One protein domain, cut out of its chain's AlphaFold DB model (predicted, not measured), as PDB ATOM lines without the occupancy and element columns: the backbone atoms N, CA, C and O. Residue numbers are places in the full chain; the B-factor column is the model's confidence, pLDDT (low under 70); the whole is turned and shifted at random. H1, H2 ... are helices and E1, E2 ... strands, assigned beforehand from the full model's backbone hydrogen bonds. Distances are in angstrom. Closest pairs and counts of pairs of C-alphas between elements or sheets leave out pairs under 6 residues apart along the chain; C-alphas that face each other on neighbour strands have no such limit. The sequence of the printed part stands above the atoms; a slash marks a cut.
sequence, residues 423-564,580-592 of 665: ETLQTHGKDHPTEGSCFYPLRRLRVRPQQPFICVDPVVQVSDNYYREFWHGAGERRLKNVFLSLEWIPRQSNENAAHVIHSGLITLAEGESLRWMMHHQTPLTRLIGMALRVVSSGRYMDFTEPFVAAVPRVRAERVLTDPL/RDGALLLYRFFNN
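What this domain is: This is residues 423 to 564 and 580 to 592 of the 665 residues of an uncharacterized protein of Trypanosoma cruzi (UniProt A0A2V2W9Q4). One strongly twisted sheet of six strands forms a slab, with helix H2 over one face and the shorter helices H3 and H5 over separate parts of the other. At one end H4 makes a corner with H3, and residues 559 to 564, of which 559 and 560 belong to H4, stick out; the loop around Gln 450 lies at the opposite end. The printed part has 155 residues, with named elements in the order H1 E1 E2 E3 E4 H2 E5 E6 H3 H4 H5; five helices hold 40 residues and six strands 28, together under half, in a mixed class. The mixed sheet runs E1 E2 E4 E3 E5 E6. The whole is compact, with a radius of gyration of the C-alphas of 15.9 A, and only just elongated, spanning 53 by 35 by 30 A.

How they stand to each other: H1, residues 423 to 426, only grazes the sheet; the C-alphas of Leu 425 and Trp 488 are closest between it and E3, residues 484 to 489, at 7.0 A. E1, residues 439 to 441, and E2, residues 460 to 463, form an antiparallel hairpin, with N 440 and O 462 within hydrogen-bond range at 3.0 A. E2 is parallel to E4, residues 502 to 506, with N 461 and O 503 at 2.8 A. E3 and E4 form an antiparallel hairpin, with N 504 and O 486 at 2.8 A. H2, residues 508 to 519, lies over E3 and E5, residues 529 to 534, at a height of 8.7 A over the sheet; its closest C-alphas to E3 are Gly 511 and Leu 484, 6.6 A. E4, H2 and E5 make a split strand-helix-strand unit, two strands running the same way with E3 between them, its crossover right-handed. E5 is antiparallel to E3, with N 487 and O 531 at 2.8 A, and forms a hairpin with E6, residues 540 to 543, with N 532 and O 542 at 2.8 A. H3, residues 545 to 550, is on the opposite face from H2, over E5; the closest C-alphas are Phe 547 and Gly 529, 4.1 A. H4, residues 552 to 560, and H3 touch only at the corner, and only just, with 3 pairs of C-alphas within 8 A, the closest Val 548 and Arg 555 at 5.8 A. H5, residues 582 to 590, is on the same face as H3, running along the strands at 16 degrees to E4 on the local plane. Every O i to N i+4 pair is within hydrogen-bond range in H2, H3 and H5, and 4 of 5 in H4; H1 is too short for one.

Where its parts are: H1 begins at C-alpha 423 (121.783, 76.107, 93.690). E5 measures 17.3 A, E3 16.8 A and H2 16.7 A from first to last C-alpha. H5 ends at C-alpha 590 (130.586, 86.760, 69.920).

The domain as a whole: The C-alphas farthest apart, Gln 450 and Leu 564, are 55.9 A apart. Residues 565 to 579 are not printed; C-alphas 564 and 580 are 30.7 A apart. The links H1 to E1, E1 to E2, E2 to E3 and E3 to E4 are long. The mean pLDDT of the printed part is 77.4, with 35 residues under 70, among them 427 to 436, 492 to 499 and 552 to 564.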
ATOM      1  N   GLU A 423     120.894  76.519  92.591       82.94
ATOM      2  CA  GLU A 423     121.783  76.107  93.690       82.94
ATOM      3  C   GLU A 423     123.194  75.730  93.215       82.94
ATOM      4  O   GLU A 423     124.163  75.939  93.945       82.94
ATOM      5  N   THR A 424     123.338  75.252  91.973       83.38
ATOM      6  CA  THR A 424     124.646  74.906  91.391       83.38
ATOM      7  C   THR A 424     125.598  76.104  91.319       83.38
ATOM      8  O   THR A 424     126.810  75.915  91.383       83.38
ATOM      9  N   LEU A 425     125.078  77.341  91.295       83.00
ATOM     10  CA  LEU A 425     125.885  78.568  91.333       83.00
ATOM     11  C   LEU A 425     126.644  78.746  92.656       83.00
ATOM     12  O   LEU A 425     127.655  79.446  92.691       83.00
ATOM     13  N   GLN A 426     126.181  78.130  93.750       76.88
ATOM     14  CA  GLN A 426     126.841  78.227  95.057       76.88
ATOM     15  C   GLN A 426     128.095  77.365  95.147       76.88
ATOM     16  O   GLN A 426     128.966  77.633  95.970       76.88
ATOM     17  N   THR A 427     128.193  76.326  94.327       66.06
ATOM     18  CA  THR A 427     129.225  75.304  94.439       66.06
ATOM     19  C   THR A 427     130.158  75.391  93.236       66.06
ATOM     20  O   THR A 427     129.764  75.090  92.113       66.06
ATOM     21  N   HIS A 428     131.402  75.816  93.461       63.06
ATOM     22  CA  HIS A 428     132.403  75.955  92.402       63.06
ATOM     23  C   HIS A 428     133.470  74.856  92.527       63.06
ATOM     24  O   HIS A 428     134.087  74.708  93.583       63.06
ATOM     25  N   GLY A 429     133.682  74.073  91.462       58.16
ATOM     26  CA  GLY A 429     134.850  73.193  91.317       58.16
ATOM     27  C   GLY A 429     136.107  73.999  90.956       58.16
ATOM     28  O   GLY A 429     136.047  75.208  90.832       58.16
ATOM     29  N   LYS A 430     137.283  73.386  90.776       53.38
ATOM     30  CA  LYS A 430     138.505  74.162  90.448       53.38
ATOM     31  C   LYS A 430     138.471  74.829  89.058       53.38
ATOM     32  O   LYS A 430     139.073  75.881  88.895       53.38
ATOM     33  N   ASP A 431     137.759  74.241  88.092       50.59
ATOM     34  CA  ASP A 431     137.754  74.662  86.675       50.59
ATOM     35  C   ASP A 431     136.388  74.497  85.970       50.59
ATOM     36  O   ASP A 431     136.282  74.682  84.756       50.59
ATOM     37  N   HIS A 432     135.343  74.108  86.698       51.12
ATOM     38  CA  HIS A 432     133.981  73.962  86.191       51.12
ATOM     39  C   HIS A 432     132.997  74.141  87.355       51.12
ATOM     40  O   HIS A 432     133.337  73.820  88.502       51.12
ATOM     41  N   PRO A 433     131.781  74.637  87.100       53.66
ATOM     42  CA  PRO A 433     130.727  74.546  88.091       53.66
ATOM     43  C   PRO A 433     130.362  73.066  88.312       53.66
ATOM     44  O   PRO A 433     130.701  72.193  87.507       53.66
ATOM     45  N   THR A 434     129.812  72.752  89.480       57.56
ATOM     46  CA  THR A 434     129.578  71.377  89.961       57.56
ATOM     47  C   THR A 434     128.758  70.500  89.013       57.56
ATOM     48  O   THR A 434     128.092  70.991  88.103       57.56
ATOM     49  N   GLU A 435     128.794  69.180  89.244       55.19
ATOM     50  CA  GLU A 435     127.926  68.223  88.546       55.19
ATOM     51  C   GLU A 435     126.469  68.719  88.525       55.19
ATOM     52  O   GLU A 435     125.871  68.982  89.568       55.19
ATOM     53  N   GLY A 436     125.911  68.877  87.320       61.69
ATOM     54  CA  GLY A 436     124.548  69.372  87.103       61.69
ATOM     55  C   GLY A 436     124.413  70.878  86.838       61.69
ATOM     56  O   GLY A 436     123.294  71.338  86.603       61.69
ATOM     57  N   SER A 437     125.502  71.652  86.847       75.81
ATOM     58  CA  SER A 437     125.487  73.027  86.331       75.81
ATOM     59  C   SER A 437     125.461  73.049  84.802       75.81
ATOM     60  O   SER A 437     126.098  72.219  84.160       75.81
ATOM     61  N   CYS A 438     124.756  74.022  84.222       84.94
ATOM     62  CA  CYS A 438     124.694  74.216  82.774       84.94
ATOM     63  C   CYS A 438     125.821  75.103  82.232       84.94
ATOM     64  O   CYS A 438     125.750  75.506  81.081       84.94
ATOM     65  N   PHE A 439     126.799  75.511  83.041       88.19
ATOM     66  CA  PHE A 439     127.849  76.422  82.594       88.19
ATOM     67  C   PHE A 439     129.164  75.683  82.352       88.19
ATOM     68  O   PHE A 439     129.567  74.817  83.127       88.19
ATOM     69  N   TYR A 440     129.890  76.084  81.314       87.06
ATOM     70  CA  TYR A 440     131.270  75.658  81.102       87.06
ATOM     71  C   TYR A 440     132.175  76.859  80.783       87.06
ATOM     72  O   TYR A 440     131.699  77.894  80.312       87.06
ATOM     73  N   PRO A 441     133.492  76.763  81.050       88.38
ATOM     74  CA  PRO A 441     134.433  77.835  80.740       88.38
ATOM     75  C   PRO A 441     134.428  78.214  79.257       88.38
ATOM     76  O   PRO A 441     134.614  77.352  78.395       88.38
ATOM     77  N   LEU A 442     134.351  79.510  78.954       87.44
ATOM     78  CA  LEU A 442     134.339  80.035  77.586       87.44
ATOM     79  C   LEU A 442     135.571  79.596  76.779       87.44
ATOM     80  O   LEU A 442     135.474  79.391  75.573       87.44
ATOM     81  N   ARG A 443     136.717  79.358  77.435       86.56
ATOM     82  CA  ARG A 443     137.927  78.811  76.789       86.56
ATOM     83  C   ARG A 443     137.684  77.490  76.048       86.56
ATOM     84  O   ARG A 443     138.427  77.193  75.117       86.56
ATOM     85  N   ARG A 444     136.675  76.709  76.459       86.12
ATOM     86  CA  ARG A 444     136.289  75.413  75.869       86.12
ATOM     87  C   ARG A 444     135.263  75.547  74.737       86.12
ATOM     88  O   ARG A 444     135.047  74.577  74.016       86.12
ATOM     89  N   LEU A 445     134.664  76.726  74.537       86.88
ATOM     90  CA  LEU A 445     133.718  76.973  73.447       86.88
ATOM     91  C   LEU A 445     134.421  76.813  72.094       86.88
ATOM     92  O   LEU A 445     135.342  77.563  71.762       86.88
ATOM     93  N   ARG A 446     133.959  75.856  71.284       83.44
ATOM     94  CA  ARG A 446     134.448  75.648  69.916       83.44
ATOM     95  C   ARG A 446     133.294  75.377  68.969       83.44
ATOM     96  O   ARG A 446     132.531  74.443  69.174       83.44
ATOM     97  N   VAL A 447     133.244  76.126  67.873       80.88
ATOM     98  CA  VAL A 447     132.310  75.839  66.775       80.88
ATOM     99  C   VAL A 447     132.899  74.772  65.847       80.88
ATOM    100  O   VAL A 447     132.198  73.872  65.381       80.88
ATOM    101  N   ARG A 448     134.218  74.826  65.607       79.00
ATOM    102  CA  ARG A 448     134.947  73.885  64.743       79.00
ATOM    103  C   ARG A 448     135.984  73.085  65.539       79.00
ATOM    104  O   ARG A 448     136.678  73.678  66.364       79.00
ATOM    105  N   PRO A 449     136.173  71.780  65.265       76.56
ATOM    106  CA  PRO A 449     137.144  70.952  65.989       76.56
ATOM    107  C   PRO A 449     138.589  71.453  65.886       76.56
ATOM    108  O   PRO A 449     139.370  71.251  66.809       76.56
ATOM    109  N   GLN A 450     138.939  72.102  64.771       78.12
ATOM    110  CA  GLN A 450     140.286  72.608  64.487       78.12
ATOM    111  C   GLN A 450     140.558  73.996  65.096       78.12
ATOM    112  O   GLN A 450     141.656  74.524  64.935       78.12
ATOM    113  N   GLN A 451     139.576  74.617  65.759       79.69
ATOM    114  CA  GLN A 451     139.737  75.945  66.348       79.69
ATOM    115  C   GLN A 451     140.592  75.868  67.629       79.69
ATOM    116  O   GLN A 451     140.318  75.013  68.479       79.69
ATOM    117  N   PRO A 452     141.609  76.739  67.794       79.31
ATOM    118  CA  PRO A 452     142.392  76.793  69.025       79.31
ATOM    119  C   PRO A 452     141.523  77.251  70.202       79.31
ATOM    120  O   PRO A 452     140.567  78.010  70.025       79.31
ATOM    121  N   PHE A 453     141.874  76.801  71.407       81.50
ATOM    122  CA  PHE A 453     141.230  77.273  72.629       81.50
ATOM    123  C   PHE A 453     141.477  78.766  72.826       81.50
ATOM    124  O   PHE A 453     142.548  79.290  72.515       81.50
ATOM    125  N   ILE A 454     140.472  79.447  73.360       81.00
ATOM    126  CA  ILE A 454     140.550  80.878  73.621       81.00
ATOM    127  C   ILE A 454     141.242  81.074  74.968       81.00
ATOM    128  O   ILE A 454     140.828  80.498  75.972       81.00
ATOM    129  N   CYS A 455     142.292  81.893  75.001       82.75
ATOM    130  CA  CYS A 455     143.008  82.228  76.230       82.75
ATOM    131  C   CYS A 455     142.210  83.249  77.054       82.75
ATOM    132  O   CYS A 455     142.491  84.444  77.009       82.75
ATOM    133  N   VAL A 456     141.195  82.775  77.775       83.56
ATOM    134  CA  VAL A 456     140.357  83.572  78.684       83.56
ATOM    135  C   VAL A 456     140.364  82.979  80.083       83.56
ATOM    136  O   VAL A 456     140.554  81.771  80.258       83.56
ATOM    137  N   ASP A 457     140.171  83.848  81.069       82.19
ATOM    138  CA  ASP A 457     140.086  83.463  82.473       82.19
ATOM    139  C   ASP A 457     138.933  82.451  82.683       82.19
ATOM    140  O   ASP A 457     137.841  82.664  82.141       82.19
ATOM    141  N   PRO A 458     139.141  81.351  83.437       81.44
ATOM    142  CA  PRO A 458     138.095  80.376  83.765       81.44
ATOM    143  C   PRO A 458     136.827  80.952  84.414       81.44
ATOM    144  O   PRO A 458     135.787  80.285  84.396       81.44
ATOM    145  N   VAL A 459     136.879  82.167  84.973       83.56
ATOM    146  CA  VAL A 459     135.691  82.859  85.509       83.56
ATOM    147  C   VAL A 459     134.691  83.267  84.427       83.56
ATOM    148  O   VAL A 459     133.517  83.474  84.732       83.56
ATOM    149  N   VAL A 460     135.137  83.361  83.168       87.69
ATOM    150  CA  VAL A 460     134.296  83.672  82.010       87.69
ATOM    151  C   VAL A 460     133.700  82.373  81.474       87.69
ATOM    152  O   VAL A 460     134.412  81.492  80.984       87.69
ATOM    153  N   GLN A 461     132.385  82.247  81.572       89.00
ATOM    154  CA  GLN A 461     131.634  81.026  81.310       89.00
ATOM    155  C   GLN A 461     130.551  81.235  80.247       89.00
ATOM    156  O   GLN A 461     130.253  82.345  79.805       89.00
ATOM    157  N   VAL A 462     129.949  80.141  79.809       89.31
ATOM    158  CA  VAL A 462     128.862  80.131  78.833       89.31
ATOM    159  C   VAL A 462     127.884  79.017  79.188       89.31
ATOM    160  O   VAL A 462     128.307  77.948  79.624       89.31
ATOM    161  N   SER A 463     126.584  79.286  79.062       89.94
ATOM    162  CA  SER A 463     125.551  78.275  79.297       89.94
ATOM    163  C   SER A 463     125.498  77.259  78.147       89.94
ATOM    164  O   SER A 463     125.558  77.623  76.971       89.94
ATOM    165  N   ASP A 464     125.287  75.986  78.457       88.00
ATOM    166  CA  ASP A 464     124.956  74.922  77.508       88.00
ATOM    167  C   ASP A 464     123.674  75.241  76.732       88.00
ATOM    168  O   ASP A 464     123.525  74.845  75.575       88.00
ATOM    169  N   ASN A 465     122.761  76.017  77.325       88.00
ATOM    170  CA  ASN A 465     121.573  76.496  76.626       88.00
ATOM    171  C   ASN A 465     121.895  77.554  75.566       88.00
ATOM    172  O   ASN A 465     121.093  77.731  74.646       88.00
ATOM    173  N   TYR A 466     123.039  78.237  75.667       87.00
ATOM    174  CA  TYR A 466     123.547  79.118  74.617       87.00
ATOM    175  C   TYR A 466     124.207  78.316  73.492       87.00
ATOM    176  O   TYR A 466     123.839  78.473  72.327       87.00
ATOM    177  N   TYR A 467     125.161  77.448  73.833       85.81
ATOM    178  CA  TYR A 467     125.808  76.535  72.894       85.81
ATOM    179  C   TYR A 467     126.356  75.338  73.662       85.81
ATOM    180  O   TYR A 467     127.169  75.532  74.558       85.81
ATOM    181  N   ARG A 468     125.966  74.112  73.310       84.94
ATOM    182  CA  ARG A 468     126.435  72.917  74.027       84.94
ATOM    183  C   ARG A 468     127.857  72.559  73.620       84.94
ATOM    184  O   ARG A 468     128.170  72.523  72.429       84.94
ATOM    185  N   GLU A 469     128.706  72.227  74.588       81.56
ATOM    186  CA  GLU A 469     130.122  71.936  74.321       81.56
ATOM    187  C   GLU A 469     130.314  70.804  73.293       81.56
ATOM    188  O   GLU A 469     131.141  70.907  72.388       81.56
ATOM    189  N   PHE A 470     129.496  69.751  73.368       80.00
ATOM    190  CA  PHE A 470     129.594  68.591  72.477       80.00
ATOM    191  C   PHE A 470     129.171  68.869  71.024       80.00
ATOM    192  O   PHE A 470     129.358  68.014  70.159       80.00
ATOM    193  N   TRP A 471     128.607  70.043  70.718       80.19
ATOM    194  CA  TRP A 471     128.222  70.400  69.349       80.19
ATOM    195  C   TRP A 471     129.404  70.736  68.439       80.19
ATOM    196  O   TRP A 471     129.213  70.859  67.225       80.19
ATOM    197  N   HIS A 472     130.620  70.848  68.979       76.31
ATOM    198  CA  HIS A 472     131.798  71.149  68.176       76.31
ATOM    199  C   HIS A 472     131.965  70.132  67.024       76.31
ATOM    200  O   HIS A 472     132.106  68.926  67.225       76.31
ATOM    201  N   GLY A 473     131.959  70.598  65.774       71.06
ATOM    202  CA  GLY A 473     132.099  69.712  64.606       71.06
ATOM    203  C   GLY A 473     130.879  68.862  64.239       71.06
ATOM    204  O   GLY A 473     130.979  68.071  63.305       71.06
ATOM    205  N   ALA A 474     129.728  69.048  64.892       71.19
ATOM    206  CA  ALA A 474     128.470  68.384  64.530       71.19
ATOM    207  C   ALA A 474     127.748  69.026  63.318       71.19
ATOM    208  O   ALA A 474     126.627  68.635  62.978       71.19
ATOM    209  N   GLY A 475     128.376  70.016  62.670       69.62
ATOM    210  CA  GLY A 475     127.845  70.780  61.536       69.62
ATOM    211  C   GLY A 475     127.917  72.292  61.760       69.62
ATOM    212  O   GLY A 475     128.442  72.760  62.771       69.62
ATOM    213  N   GLU A 476     127.399  73.063  60.806       67.69
ATOM    214  CA  GLU A 476     127.219  74.508  60.961       67.69
ATOM    215  C   GLU A 476     126.001  74.765  61.858       67.69
ATOM    216  O   GLU A 476     124.901  74.312  61.557       67.69
ATOM    217  N   ARG A 477     126.206  75.458  62.985       72.00
ATOM    218  CA  ARG A 477     125.147  75.833  63.931       72.00
ATOM    219  C   ARG A 477     125.192  77.330  64.182       72.00
ATOM    220  O   ARG A 477     126.273  77.900  64.353       72.00
ATOM    221  N   ARG A 478     124.021  77.960  64.212       72.38
ATOM    222  CA  ARG A 478     123.881  79.378  64.540       72.38
ATOM    223  C   ARG A 478     124.022  79.559  66.053       72.38
ATOM    224  O   ARG A 478     123.445  78.802  66.821       72.38
ATOM    225  N   LEU A 479     124.787  80.561  66.476       75.88
ATOM    226  CA  LEU A 479     124.819  80.966  67.881       75.88
ATOM    227  C   LEU A 479     123.530  81.725  68.214       75.88
ATOM    228  O   LEU A 479     123.070  82.540  67.409       75.88
ATOM    229  N   LYS A 480     122.951  81.473  69.392       76.88
ATOM    230  CA  LYS A 480     121.803  82.247  69.884       76.88
ATOM    231  C   LYS A 480     122.215  83.710  70.090       76.88
ATOM    232  O   LYS A 480     123.371  83.994  70.382       76.88
ATOM    233  N   ASN A 481     121.279  84.644  69.962       74.50
ATOM    234  CA  ASN A 481     121.548  86.035  70.329       74.50
ATOM    235  C   ASN A 481     121.583  86.150  71.858       74.50
ATOM    236  O   ASN A 481     120.665  85.665  72.525       74.50
ATOM    237  N   VAL A 482     122.605  86.806  72.416       73.56
ATOM    238  CA  VAL A 482     122.674  87.075  73.860       73.56
ATOM    239  C   VAL A 482     122.506  88.553  74.145       73.56
ATOM    240  O   VAL A 482     123.227  89.397  73.626       73.56
ATOM    241  N   PHE A 483     121.587  88.837  75.061       83.81
ATOM    242  CA  PHE A 483     121.307  90.183  75.551       83.81
ATOM    243  C   PHE A 483     121.750  90.374  77.005       83.81
ATOM    244  O   PHE A 483     122.004  91.502  77.431       83.81
ATOM    245  N   LEU A 484     121.862  89.275  77.759       88.88
ATOM    246  CA  LEU A 484     122.098  89.269  79.196       88.88
ATOM    247  C   LEU A 484     123.304  88.394  79.551       88.88
ATOM    248  O   LEU A 484     123.465  87.290  79.036       88.88
ATOM    249  N   SER A 485     124.123  88.882  80.474       90.31
ATOM    250  CA  SER A 485     125.138  88.096  81.166       90.31
ATOM    251  C   SER A 485     124.754  87.963  82.635       90.31
ATOM    252  O   SER A 485     124.394  88.955  83.275       90.31
ATOM    253  N   LEU A 486     124.850  86.749  83.166       92.19
ATOM    254  CA  LEU A 486     124.707  86.473  84.589       92.19
ATOM    255  C   LEU A 486     126.064  86.639  85.265       92.19
ATOM    256  O   LEU A 486     127.036  86.027  84.833       92.19
ATOM    257  N   GLU A 487     126.124  87.416  86.337       90.69
ATOM    258  CA  GLU A 487     127.265  87.444  87.247       90.69
ATOM    259  C   GLU A 487     126.874  86.803  88.577       90.69
ATOM    260  O   GLU A 487     125.778  87.049  89.080       90.69
ATOM    261  N   TRP A 488     127.735  85.964  89.152       89.56
ATOM    262  CA  TRP A 488     127.457  85.329  90.441       89.56
ATOM    263  C   TRP A 488     128.713  85.072  91.270       89.56
ATOM    264  O   TRP A 488     129.837  85.066  90.767       89.56
ATOM    265  N   ILE A 489     128.494  84.868  92.566       86.69
ATOM    266  CA  ILE A 489     129.525  84.653  93.577       86.69
ATOM    267  C   ILE A 489     129.289  83.283  94.215       86.69
ATOM    268  O   ILE A 489     128.320  83.112  94.965       86.69
ATOM    269  N   PRO A 490     130.159  82.302  93.940       81.50
ATOM    270  CA  PRO A 490     130.103  81.009  94.597       81.50
ATOM    271  C   PRO A 490     130.413  81.108  96.090       81.50
ATOM    272  O   PRO A 490     131.159  81.980  96.547       81.50
ATOM    273  N   ARG A 491     129.884  80.161  96.865       73.06
ATOM    274  CA  ARG A 491     130.174  80.040  98.291       73.06
ATOM    275  C   ARG A 491     131.570  79.442  98.455       73.06
ATOM    276  O   ARG A 491     131.821  78.304  98.070       73.06
ATOM    277  N   GLN A 492     132.492  80.222  99.009       64.12
ATOM    278  CA  GLN A 492     133.851  79.756  99.269       64.12
ATOM    279  C   GLN A 492     133.894  78.874 100.521       64.12
ATOM    280  O   GLN A 492     133.141  79.089 101.468       64.12
ATOM    281  N   SER A 493     134.799  77.893 100.533       50.31
ATOM    282  CA  SER A 493     135.065  77.054 101.708       50.31
ATOM    283  C   SER A 493     135.905  77.765 102.778       50.31
ATOM    284  O   SER A 493     135.885  77.345 103.928       50.31
ATOM    285  N   ASN A 494     136.631  78.832 102.413       54.22
ATOM    286  CA  ASN A 494     137.509  79.592 103.306       54.22
ATOM    287  C   ASN A 494     137.025  81.045 103.418       54.22
ATOM    288  O   ASN A 494     136.988  81.754 102.418       54.22
ATOM    289  N   GLU A 495     136.729  81.505 104.633       53.25
ATOM    290  CA  GLU A 495     136.159  82.838 104.916       53.25
ATOM    291  C   GLU A 495     137.121  84.020 104.645       53.25
ATOM    292  O   GLU A 495     136.687  85.167 104.623       53.25
ATOM    293  N   ASN A 496     138.410  83.756 104.384       49.62
ATOM    294  CA  ASN A 496     139.460  84.776 104.217       49.62
ATOM    295  C   ASN A 496     139.899  85.039 102.760       49.62
ATOM    296  O   ASN A 496     140.810  85.840 102.542       49.62
ATOM    297  N   ALA A 497     139.324  84.363 101.761       58.41
ATOM    298  CA  ALA A 497     139.673  84.593 100.358       58.41
ATOM    299  C   ALA A 497     138.750  85.650  99.720       58.41
ATOM    300  O   ALA A 497     137.566  85.745 100.027       58.41
ATOM    301  N   ALA A 498     139.307  86.488  98.839       61.94
ATOM    302  CA  ALA A 498     138.521  87.478  98.107       61.94
ATOM    303  C   ALA A 498     137.460  86.775  97.240       61.94
ATOM    304  O   ALA A 498     137.763  85.779  96.577       61.94
ATOM    305  N   HIS A 499     136.226  87.287  97.236       68.06
ATOM    306  CA  HIS A 499     135.152  86.753  96.399       68.06
ATOM    307  C   HIS A 499     135.538  86.828  94.915       68.06
ATOM    308  O   HIS A 499     135.796  87.908  94.386       68.06
ATOM    309  N   VAL A 500     135.568  85.674  94.245       76.81
ATOM    310  CA  VAL A 500     135.769  85.581  92.796       76.81
ATOM    311  C   VAL A 500     134.401  85.691  92.128       76.81
ATOM    312  O   VAL A 500     133.491  84.929  92.458       76.81
ATOM    313  N   ILE A 501     134.253  86.660  91.225       84.06
ATOM    314  CA  ILE A 501     133.016  86.884  90.472       84.06
ATOM    315  C   ILE A 501     133.104  86.086  89.177       84.06
ATOM    316  O   ILE A 501     134.044  86.259  88.401       84.06
ATOM    317  N   HIS A 502     132.116  85.231  88.950       85.62
ATOM    318  CA  HIS A 502     131.943  84.510  87.697       85.62
ATOM    319  C   HIS A 502     130.979  85.270  86.802       85.62
ATOM    320  O   HIS A 502     130.035  85.886  87.297       85.62
ATOM    321  N   SER A 503     131.199  85.209  85.492       88.50
ATOM    322  CA  SER A 503     130.332  85.835  84.494       88.50
ATOM    323  C   SER A 503     129.987  84.813  83.426       88.50
ATOM    324  O   SER A 503     130.890  84.181  82.891       88.50
ATOM    325  N   GLY A 504     128.717  84.685  83.053       89.44
ATOM    326  CA  GLY A 504     128.250  83.690  82.091       89.44
ATOM    327  C   GLY A 504     127.252  84.245  81.081       89.44
ATOM    328  O   GLY A 504     126.340  84.983  81.455       89.44
ATOM    329  N   LEU A 505     127.398  83.873  79.804       89.50
ATOM    330  CA  LEU A 505     126.360  84.114  78.791       89.50
ATOM    331  C   LEU A 505     125.143  83.233  79.060       89.50
ATOM    332  O   LEU A 505     125.280  82.011  79.173       89.50
ATOM    333  N   ILE A 506     123.967  83.854  79.088       90.25
ATOM    334  CA  ILE A 506     122.684  83.174  79.256       90.25
ATOM    335  C   ILE A 506     121.723  83.537  78.122       90.25
ATOM    336  O   ILE A 506     121.811  84.598  77.502       90.25
ATOM    337  N   THR A 507     120.785  82.644  77.850       88.69
ATOM    338  CA  THR A 507     119.672  82.890  76.928       88.69
ATOM    339  C   THR A 507     118.638  83.841  77.543       88.69
ATOM    340  O   THR A 507     118.589  84.031  78.759       88.69
ATOM    341  N   LEU A 508     117.768  84.429  76.712       86.94
ATOM    342  CA  LEU A 508     116.669  85.276  77.204       86.94
ATOM    343  C   LEU A 508     115.723  84.520  78.150       86.94
ATOM    344  O   LEU A 508     115.338  85.074  79.174       86.94
ATOM    345  N   ALA A 509     115.414  83.256  77.847       86.75
ATOM    346  CA  ALA A 509     114.561  82.409  78.683       86.75
ATOM    347  C   ALA A 509     115.167  82.159  80.080       86.75
ATOM    348  O   ALA A 509     114.470  82.219  81.096       86.75
ATOM    349  N   GLU A 510     116.483  81.929  80.150       89.81
ATOM    350  CA  GLU A 510     117.198  81.828  81.428       89.81
ATOM    351  C   GLU A 510     117.188  83.165  82.175       89.81
ATOM    352  O   GLU A 510     116.959  83.190  83.383       89.81
ATOM    353  N   GLY A 511     117.381  84.277  81.460       90.31
ATOM    354  CA  GLY A 511     117.336  85.620  82.030       90.31
ATOM    355  C   GLY A 511     115.982  85.964  82.649       90.31
ATOM    356  O   GLY A 511     115.942  86.482  83.763       90.31
ATOM    357  N   GLU A 512     114.879  85.639  81.975       90.06
ATOM    358  CA  GLU A 512     113.518  85.834  82.492       90.06
ATOM    359  C   GLU A 512     113.273  85.012  83.765       90.06
ATOM    360  O   GLU A 512     112.801  85.546  84.771       90.06
ATOM    361  N   SER A 513     113.679  83.740  83.753       90.56
ATOM    362  CA  SER A 513     113.540  82.838  84.904       90.56
ATOM    363  C   SER A 513     114.345  83.328  86.113       90.56
ATOM    364  O   SER A 513     113.826  83.409  87.228       90.56
ATOM    365  N   LEU A 514     115.608  83.716  85.898       90.69
ATOM    366  CA  LEU A 514     116.482  84.247  86.947       90.69
ATOM    367  C   LEU A 514     115.955  85.569  87.501       90.69
ATOM    368  O   LEU A 514     115.940  85.759  88.716       90.69
ATOM    369  N   ARG A 515     115.459  86.457  86.637       90.94
ATOM    370  CA  ARG A 515     114.830  87.713  87.048       90.94
ATOM    371  C   ARG A 515     113.610  87.465  87.931       90.94
ATOM    372  O   ARG A 515     113.483  88.075  88.992       90.94
ATOM    373  N   TRP A 516     112.738  86.535  87.540       90.12
ATOM    374  CA  TRP A 516     111.580  86.164  88.350       90.12
ATOM    375  C   TRP A 516     112.002  85.670  89.742       90.12
ATOM    376  O   TRP A 516     111.436  86.119  90.740       90.12
ATOM    377  N   MET A 517     113.044  84.836  89.823       87.25
ATOM    378  CA  MET A 517     113.602  84.334  91.089       87.25
ATOM    379  C   MET A 517     114.260  85.429  91.942       87.25
ATOM    380  O   MET A 517     114.197  85.366  93.172       87.25
ATOM    381  N   MET A 518     114.875  86.438  91.316       88.00
ATOM    382  CA  MET A 518     115.445  87.598  92.014       88.00
ATOM    383  C   MET A 518     114.367  88.445  92.700       88.00
ATOM    384  O   MET A 518     114.619  88.957  93.792       88.00
ATOM    385  N   HIS A 519     113.171  88.548  92.109       86.75
ATOM    386  CA  HIS A 519     112.032  89.263  92.698       86.75
ATOM    387  C   HIS A 519     111.200  88.402  93.665       86.75
ATOM    388  O   HIS A 519     110.725  88.908  94.679       86.75
ATOM    389  N   HIS A 520     111.060  87.099  93.402       86.38
ATOM    390  CA  HIS A 520     110.262  86.160  94.204       86.38
ATOM    391  C   HIS A 520     111.165  85.209  94.993       86.38
ATOM    392  O   HIS A 520     111.160  83.992  94.809       86.38
ATOM    393  N   GLN A 521     111.991  85.781  95.869       78.94
ATOM    394  CA  GLN A 521     113.069  85.036  96.511       78.94
ATOM    395  C   GLN A 521     112.549  83.977  97.497       78.94
ATOM    396  O   GLN A 521     111.947  84.293  98.526       78.94
ATOM    397  N   THR A 522     112.894  82.721  97.227       82.62
ATOM    398  CA  THR A 522     112.793  81.601  98.171       82.62
ATOM    399  C   THR A 522     113.920  81.663  99.219       82.62
ATOM    400  O   THR A 522     114.942  82.317  98.985       82.62
ATOM    401  N   PRO A 523     113.805  80.967 100.368       79.62
ATOM    402  CA  PRO A 523     114.876  80.917 101.371       79.62
ATOM    403  C   PRO A 523     116.236  80.471 100.811       79.62
ATOM    404  O   PRO A 523     117.269  80.934 101.283       79.62
ATOM    405  N   LEU A 524     116.235  79.618  99.782       73.88
ATOM    406  CA  LEU A 524     117.446  79.123  99.126       73.88
ATOM    407  C   LEU A 524     118.052  80.167  98.183       73.88
ATOM    408  O   LEU A 524     119.249  80.439  98.252       73.88
ATOM    409  N   THR A 525     117.234  80.825  97.356       79.31
ATOM    410  CA  THR A 525     117.716  81.853  96.415       79.31
ATOM    411  C   THR A 525     118.199  83.121  97.117       79.31
ATOM    412  O   THR A 525     119.051  83.819  96.576       79.31
ATOM    413  N   ARG A 526     117.729  83.398  98.345       81.19
ATOM    414  CA  ARG A 526     118.243  84.486  99.204       81.19
ATOM    415  C   ARG A 526     119.715  84.335  99.580       81.19
ATOM    416  O   ARG A 526     120.343  85.322  99.939       81.19
ATOM    417  N   LEU A 527     120.250  83.118  99.532       82.31
ATOM    418  CA  LEU A 527     121.633  82.817  99.905       82.31
ATOM    419  C   LEU A 527     122.597  82.873  98.712       82.31
ATOM    420  O   LEU A 527     123.786  82.605  98.880       82.31
ATOM    421  N   ILE A 528     122.106  83.157  97.504       85.62
ATOM    422  CA  ILE A 528     122.898  83.139  96.272       85.62
ATOM    423  C   ILE A 528     123.172  84.578  95.852       85.62
ATOM    424  O   ILE A 528     122.243  85.329  95.570       85.62
ATOM    425  N   GLY A 529     124.450  84.958  95.794       88.19
ATOM    426  CA  GLY A 529     124.866  86.247  95.253       88.19
ATOM    427  C   GLY A 529     124.923  86.184  93.734       88.19
ATOM    428  O   GLY A 529     125.886  85.666  93.187       88.19
ATOM    429  N   MET A 530     123.909  86.716  93.061       90.88
ATOM    430  CA  MET A 530     123.846  86.843  91.602       90.88
ATOM    431  C   MET A 530     123.249  88.177  91.136       90.88
ATOM    432  O   MET A 530     122.471  88.806  91.866       90.88
ATOM    433  N   ALA A 531     123.592  88.573  89.910       91.25
ATOM    434  CA  ALA A 531     123.100  89.757  89.219       91.25
ATOM    435  C   ALA A 531     122.998  89.549  87.701       91.25
ATOM    436  O   ALA A 531     123.817  88.866  87.091       91.25
ATOM    437  N   LEU A 532     121.992  90.165  87.088       91.75
ATOM    438  CA  LEU A 532     121.793  90.209  85.645       91.75
ATOM    439  C   LEU A 532     122.307  91.529  85.090       91.75
ATOM    440  O   LEU A 532     121.991  92.603  85.606       91.75
ATOM    441  N   ARG A 533     123.056  91.450  83.996       88.69
ATOM    442  CA  ARG A 533     123.687  92.604  83.362       88.69
ATOM    443  C   ARG A 533     123.444  92.603  81.861       88.69
ATOM    444  O   ARG A 533     123.494  91.559  81.217       88.69
ATOM    445  N   VAL A 534     123.173  93.775  81.298       87.25
ATOM    446  CA  VAL A 534     122.918  93.934  79.861       87.25
ATOM    447  C   VAL A 534     124.244  93.960  79.108       87.25
ATOM    448  O   VAL A 534     125.069  94.839  79.353       87.25
ATOM    449  N   VAL A 535     124.444  93.054  78.147       84.25
ATOM    450  CA  VAL A 535     125.733  92.895  77.443       84.25
ATOM    451  C   VAL A 535     126.123  94.139  76.632       84.25
ATOM    452  O   VAL A 535     127.295  94.507  76.582       84.25
ATOM    453  N   SER A 536     125.149  94.828  76.031       79.56
ATOM    454  CA  SER A 536     125.398  95.996  75.172       79.56
ATOM    455  C   SER A 536     125.838  97.244  75.944       79.56
ATOM    456  O   SER A 536     126.703  97.988  75.480       79.56
ATOM    457  N   SER A 537     125.253  97.475  77.124       78.81
ATOM    458  CA  SER A 537     125.458  98.694  77.920       78.81
ATOM    459  C   SER A 537     126.294  98.480  79.180       78.81
ATOM    460  O   SER A 537     126.761  99.450  79.770       78.81
ATOM    461  N   GLY A 538     126.462  97.229  79.611       77.31
ATOM    462  CA  GLY A 538     127.104  96.859  80.866       77.31
ATOM    463  C   GLY A 538     126.365  97.315  82.122       77.31
ATOM    464  O   GLY A 538     126.946  97.250  83.201       77.31
ATOM    465  N   ARG A 539     125.113  97.768  82.008       82.94
ATOM    466  CA  ARG A 539     124.289  98.155  83.160       82.94
ATOM    467  C   ARG A 539     123.722  96.929  83.859       82.94
ATOM    468  O   ARG A 539     123.255  96.003  83.186       82.94
ATOM    469  N   TYR A 540     123.724  96.947  85.187       85.31
ATOM    470  CA  TYR A 540     122.995  95.958  85.973       85.31
ATOM    471  C   TYR A 540     121.491  96.195  85.837       85.31
ATOM    472  O   TYR A 540     121.015  97.323  85.945       85.31
ATOM    473  N   MET A 541     120.760  95.122  85.552       85.50
ATOM    474  CA  MET A 541     119.310  95.139  85.407       85.50
ATOM    475  C   MET A 541     118.640  94.761  86.727       85.50
ATOM    476  O   MET A 541     117.841  95.532  87.240       85.50
ATOM    477  N   ASP A 542     119.025  93.616  87.297       88.31
ATOM    478  CA  ASP A 542     118.504  93.095  88.561       88.31
ATOM    479  C   ASP A 542     119.624  92.392  89.339       88.31
ATOM    480  O   ASP A 542     120.579  91.883  88.747       88.31
ATOM    481  N   PHE A 543     119.542  92.373  90.668       89.31
ATOM    482  CA  PHE A 543     120.556  91.768  91.535       89.31
ATOM    483  C   PHE A 543     119.981  91.338  92.883       89.31
ATOM    484  O   PHE A 543     118.949  91.821  93.342       89.31
ATOM    485  N   THR A 544     120.690  90.427  93.540       88.75
ATOM    486  CA  THR A 544     120.367  89.919  94.882       88.75
ATOM    487  C   THR A 544     121.157  90.667  95.963       88.75
ATOM    488  O   THR A 544     122.279  91.116  95.730       88.75
ATOM    489  N   GLU A 545     120.605  90.787  97.173       83.94
ATOM    490  CA  GLU A 545     121.264  91.493  98.290       83.94
ATOM    491  C   GLU A 545     122.661  90.940  98.656       83.94
ATOM    492  O   GLU A 545     123.572  91.750  98.861       83.94
ATOM    493  N   PRO A 546     122.914  89.610  98.665       84.25
ATOM    494  CA  PRO A 546     124.261  89.083  98.891       84.25
ATOM    495  C   PRO A 546     125.275  89.541  97.833       84.25
ATOM    496  O   PRO A 546     126.441  89.757  98.155       84.25
ATOM    497  N   PHE A 547     124.843  89.735  96.580       85.62
ATOM    498  CA  PHE A 547     125.714  90.232  95.511       85.62
ATOM    499  C   PHE A 547     126.083  91.704  95.725       85.62
ATOM    500  O   PHE A 547     127.248  92.078  95.620       85.62
ATOM    501  N   VAL A 548     125.109  92.535  96.111       83.81
ATOM    502  CA  VAL A 548     125.339  93.959  96.425       83.81
ATOM    503  C   VAL A 548     126.287  94.125  97.613       83.81
ATOM    504  O   VAL A 548     127.116  95.036  97.619       83.81
ATOM    505  N   ALA A 549     126.172  93.259  98.621       80.31
ATOM    506  CA  ALA A 549     127.044  93.283  99.791       80.31
ATOM    507  C   ALA A 549     128.508  92.972  99.437       80.31
ATOM    508  O   ALA A 549     129.414  93.576 100.010       80.31
ATOM    509  N   ALA A 550     128.732  92.069  98.479       77.75
ATOM    510  CA  ALA A 550     130.058  91.606  98.086       77.75
ATOM    511  C   ALA A 550     130.712  92.432  96.959       77.75
ATOM    512  O   ALA A 550     131.937  92.422  96.847       77.75
ATOM    513  N   VAL A 551     129.939  93.162  96.140       77.81
ATOM    514  CA  VAL A 551     130.448  93.932  94.985       77.81
ATOM    515  C   VAL A 551     130.219  95.442  95.173       77.81
ATOM    516  O   VAL A 551     129.161  95.969  94.813       77.81
ATOM    517  N   PRO A 552     131.223  96.202  95.662       66.50
ATOM    518  CA  PRO A 552     131.075  97.625  95.988       66.50
ATOM    519  C   PRO A 552     130.638  98.529  94.822       66.50
ATOM    520  O   PRO A 552     130.008  99.559  95.051       66.50
ATOM    521  N   ARG A 553     130.943  98.153  93.570       68.12
ATOM    522  CA  ARG A 553     130.559  98.923  92.369       68.12
ATOM    523  C   ARG A 553     129.043  98.937  92.135       68.12
ATOM    524  O   ARG A 553     128.503  99.966  91.749       68.12
ATOM    525  N   VAL A 554     128.352  97.843  92.454       64.56
ATOM    526  CA  VAL A 554     126.886  97.729  92.323       64.56
ATOM    527  C   VAL A 554     126.179  98.589  93.370       64.56
ATOM    528  O   VAL A 554     125.166  99.224  93.087       64.56
ATOM    529  N   ARG A 555     126.754  98.691  94.578       59.09
ATOM    530  CA  ARG A 555     126.253  99.585  95.634       59.09
ATOM    531  C   ARG A 555     126.279 101.058  95.197       59.09
ATOM    532  O   ARG A 555     125.369 101.794  95.558       59.09
ATOM    533  N   ALA A 556     127.272 101.477  94.408       56.81
ATOM    534  CA  ALA A 556     127.351 102.839  93.873       56.81
ATOM    535  C   ALA A 556     126.308 103.115  92.769       56.81
ATOM    536  O   ALA A 556     125.730 104.201  92.746       56.81
ATOM    537  N   GLU A 557     126.012 102.139  91.900       57.44
ATOM    538  CA  GLU A 557     124.937 102.260  90.899       57.44
ATOM    539  C   GLU A 557     123.536 102.280  91.536       57.44
ATOM    540  O   GLU A 557     122.694 103.065  91.105       57.44
ATOM    541  N   ARG A 558     123.306 101.521  92.622       55.53
ATOM    542  CA  ARG A 558     122.036 101.528  93.382       55.53
ATOM    543  C   ARG A 558     121.682 102.916  93.938       55.53
ATOM    544  O   ARG A 558     120.511 103.284  93.952       55.53
ATOM    545  N   VAL A 559     122.683 103.693  94.369       49.78
ATOM    546  CA  VAL A 559     122.503 105.055  94.920       49.78
ATOM    547  C   VAL A 559     122.115 106.074  93.837       49.78
ATOM    548  O   VAL A 559     121.423 107.044  94.129       49.78
ATOM    549  N   LEU A 560     122.502 105.847  92.578       49.16
ATOM    550  CA  LEU A 560     122.143 106.708  91.441       49.16
ATOM    551  C   LEU A 560     120.699 106.499  90.946       49.16
ATOM    552  O   LEU A 560     120.170 107.360  90.247       49.16
ATOM    553  N   THR A 561     120.070 105.373  91.294       46.50
ATOM    554  CA  THR A 561     118.729 104.980  90.823       46.50
ATOM    555  C   THR A 561     117.600 105.197  91.840       46.50
ATOM    556  O   THR A 561     116.445 104.950  91.502       46.50
ATOM    557  N   ASP A 562     117.895 105.654  93.062       42.62
ATOM    558  CA  ASP A 562     116.875 105.946  94.082       42.62
ATOM    559  C   ASP A 562     116.131 107.268  93.752       42.62
ATOM    560  O   ASP A 562     116.774 108.323  93.673       42.62
ATOM    561  N   PRO A 563     114.794 107.264  93.545       47.28
ATOM    562  CA  PRO A 563     114.041 108.454  93.130       47.28
ATOM    563  C   PRO A 563     114.059 109.603  94.148       47.28
ATOM    564  O   PRO A 563     113.746 110.738  93.791       47.28
ATOM    565  N   LEU A 564     114.392 109.330  95.414       43.78
ATOM    566  CA  LEU A 564     114.277 110.298  96.512       43.78
ATOM    567  C   LEU A 564     115.522 111.181  96.707       43.78
ATOM    568  O   LEU A 564     115.448 112.197  97.399       43.78
ATOM    569  N   ARG A 580     136.649  98.754  79.515       60.59
ATOM    570  CA  ARG A 580     137.555  98.208  80.544       60.59
ATOM    571  C   ARG A 580     137.129  96.827  81.040       60.59
ATOM    572  O   ARG A 580     137.861  96.217  81.816       60.59
ATOM    573  N   ASP A 581     135.960  96.348  80.623       74.50
ATOM    574  CA  ASP A 581     135.406  95.069  81.045       74.50
ATOM    575  C   ASP A 581     135.644  93.999  79.975       74.50
ATOM    576  O   ASP A 581     134.907  93.874  78.995       74.50
ATOM    577  N   GLY A 582     136.722  93.233  80.158       75.12
ATOM    578  CA  GLY A 582     137.144  92.220  79.193       75.12
ATOM    579  C   GLY A 582     136.088  91.140  78.937       75.12
ATOM    580  O   GLY A 582     135.950  90.702  77.796       75.12
ATOM    581  N   ALA A 583     135.306  90.749  79.950       78.94
ATOM    582  CA  ALA A 583     134.274  89.723  79.801       78.94
ATOM    583  C   ALA A 583     133.134  90.210  78.892       78.94
ATOM    584  O   ALA A 583     132.748  89.510  77.955       78.94
ATOM    585  N   LEU A 584     132.658  91.445  79.087       80.44
ATOM    586  CA  LEU A 584     131.630  92.027  78.220       80.44
ATOM    587  C   LEU A 584     132.106  92.262  76.789       80.44
ATOM    588  O   LEU A 584     131.343  92.033  75.851       80.44
ATOM    589  N   LEU A 585     133.346  92.718  76.600       80.94
ATOM    590  CA  LEU A 585     133.903  92.902  75.257       80.94
ATOM    591  C   LEU A 585     133.968  91.579  74.490       80.94
ATOM    592  O   LEU A 585     133.613  91.540  73.310       80.94
ATOM    593  N   LEU A 586     134.350  90.490  75.162       80.81
ATOM    594  CA  LEU A 586     134.316  89.147  74.584       80.81
ATOM    595  C   LEU A 586     132.886  88.754  74.197       80.81
ATOM    596  O   LEU A 586     132.651  88.309  73.077       80.81
ATOM    597  N   TYR A 587     131.912  88.984  75.074       84.19
ATOM    598  CA  TYR A 587     130.505  88.689  74.802       84.19
ATOM    599  C   TYR A 587     129.923  89.496  73.639       84.19
ATOM    600  O   TYR A 587     129.214  88.941  72.798       84.19
ATOM    601  N   ARG A 588     130.270  90.780  73.519       80.50
ATOM    602  CA  ARG A 588     129.884  91.610  72.367       80.50
ATOM    603  C   ARG A 588     130.544  91.146  71.073       80.50
ATOM    604  O   ARG A 588     129.897  91.152  70.028       80.50
ATOM    605  N   PHE A 589     131.799  90.699  71.135       78.44
ATOM    606  CA  PHE A 589     132.492  90.117  69.987       78.44
ATOM    607  C   PHE A 589     131.766  88.871  69.455       78.44
ATOM    608  O   PHE A 589     131.516  88.788  68.254       78.44
ATOM    609  N   PHE A 590     131.343  87.953  70.330       72.25
ATOM    610  CA  PHE A 590     130.586  86.760  69.920       72.25
ATOM    611  C   PHE A 590     129.207  87.065  69.322       72.25
ATOM    612  O   PHE A 590     128.723  86.293  68.496       72.25
ATOM    613  N   ASN A 591     128.592  88.192  69.691       70.38
ATOM    614  CA  ASN A 591     127.291  88.622  69.172       70.38
ATOM    615  C   ASN A 591     127.384  89.573  67.961       70.38
ATOM    616  O   ASN A 591     126.370  90.114  67.537       70.38
ATOM    617  N   ASN A 592     128.573  89.758  67.369       66.12
ATOM    618  CA  ASN A 592     128.821  90.685  66.253       66.12
ATOM    619  C   ASN A 592     128.502  92.172  66.555       66.12
ATOM    620  O   ASN A 592     128.317  92.962  65.634       66.12
TER     621      ASN A 592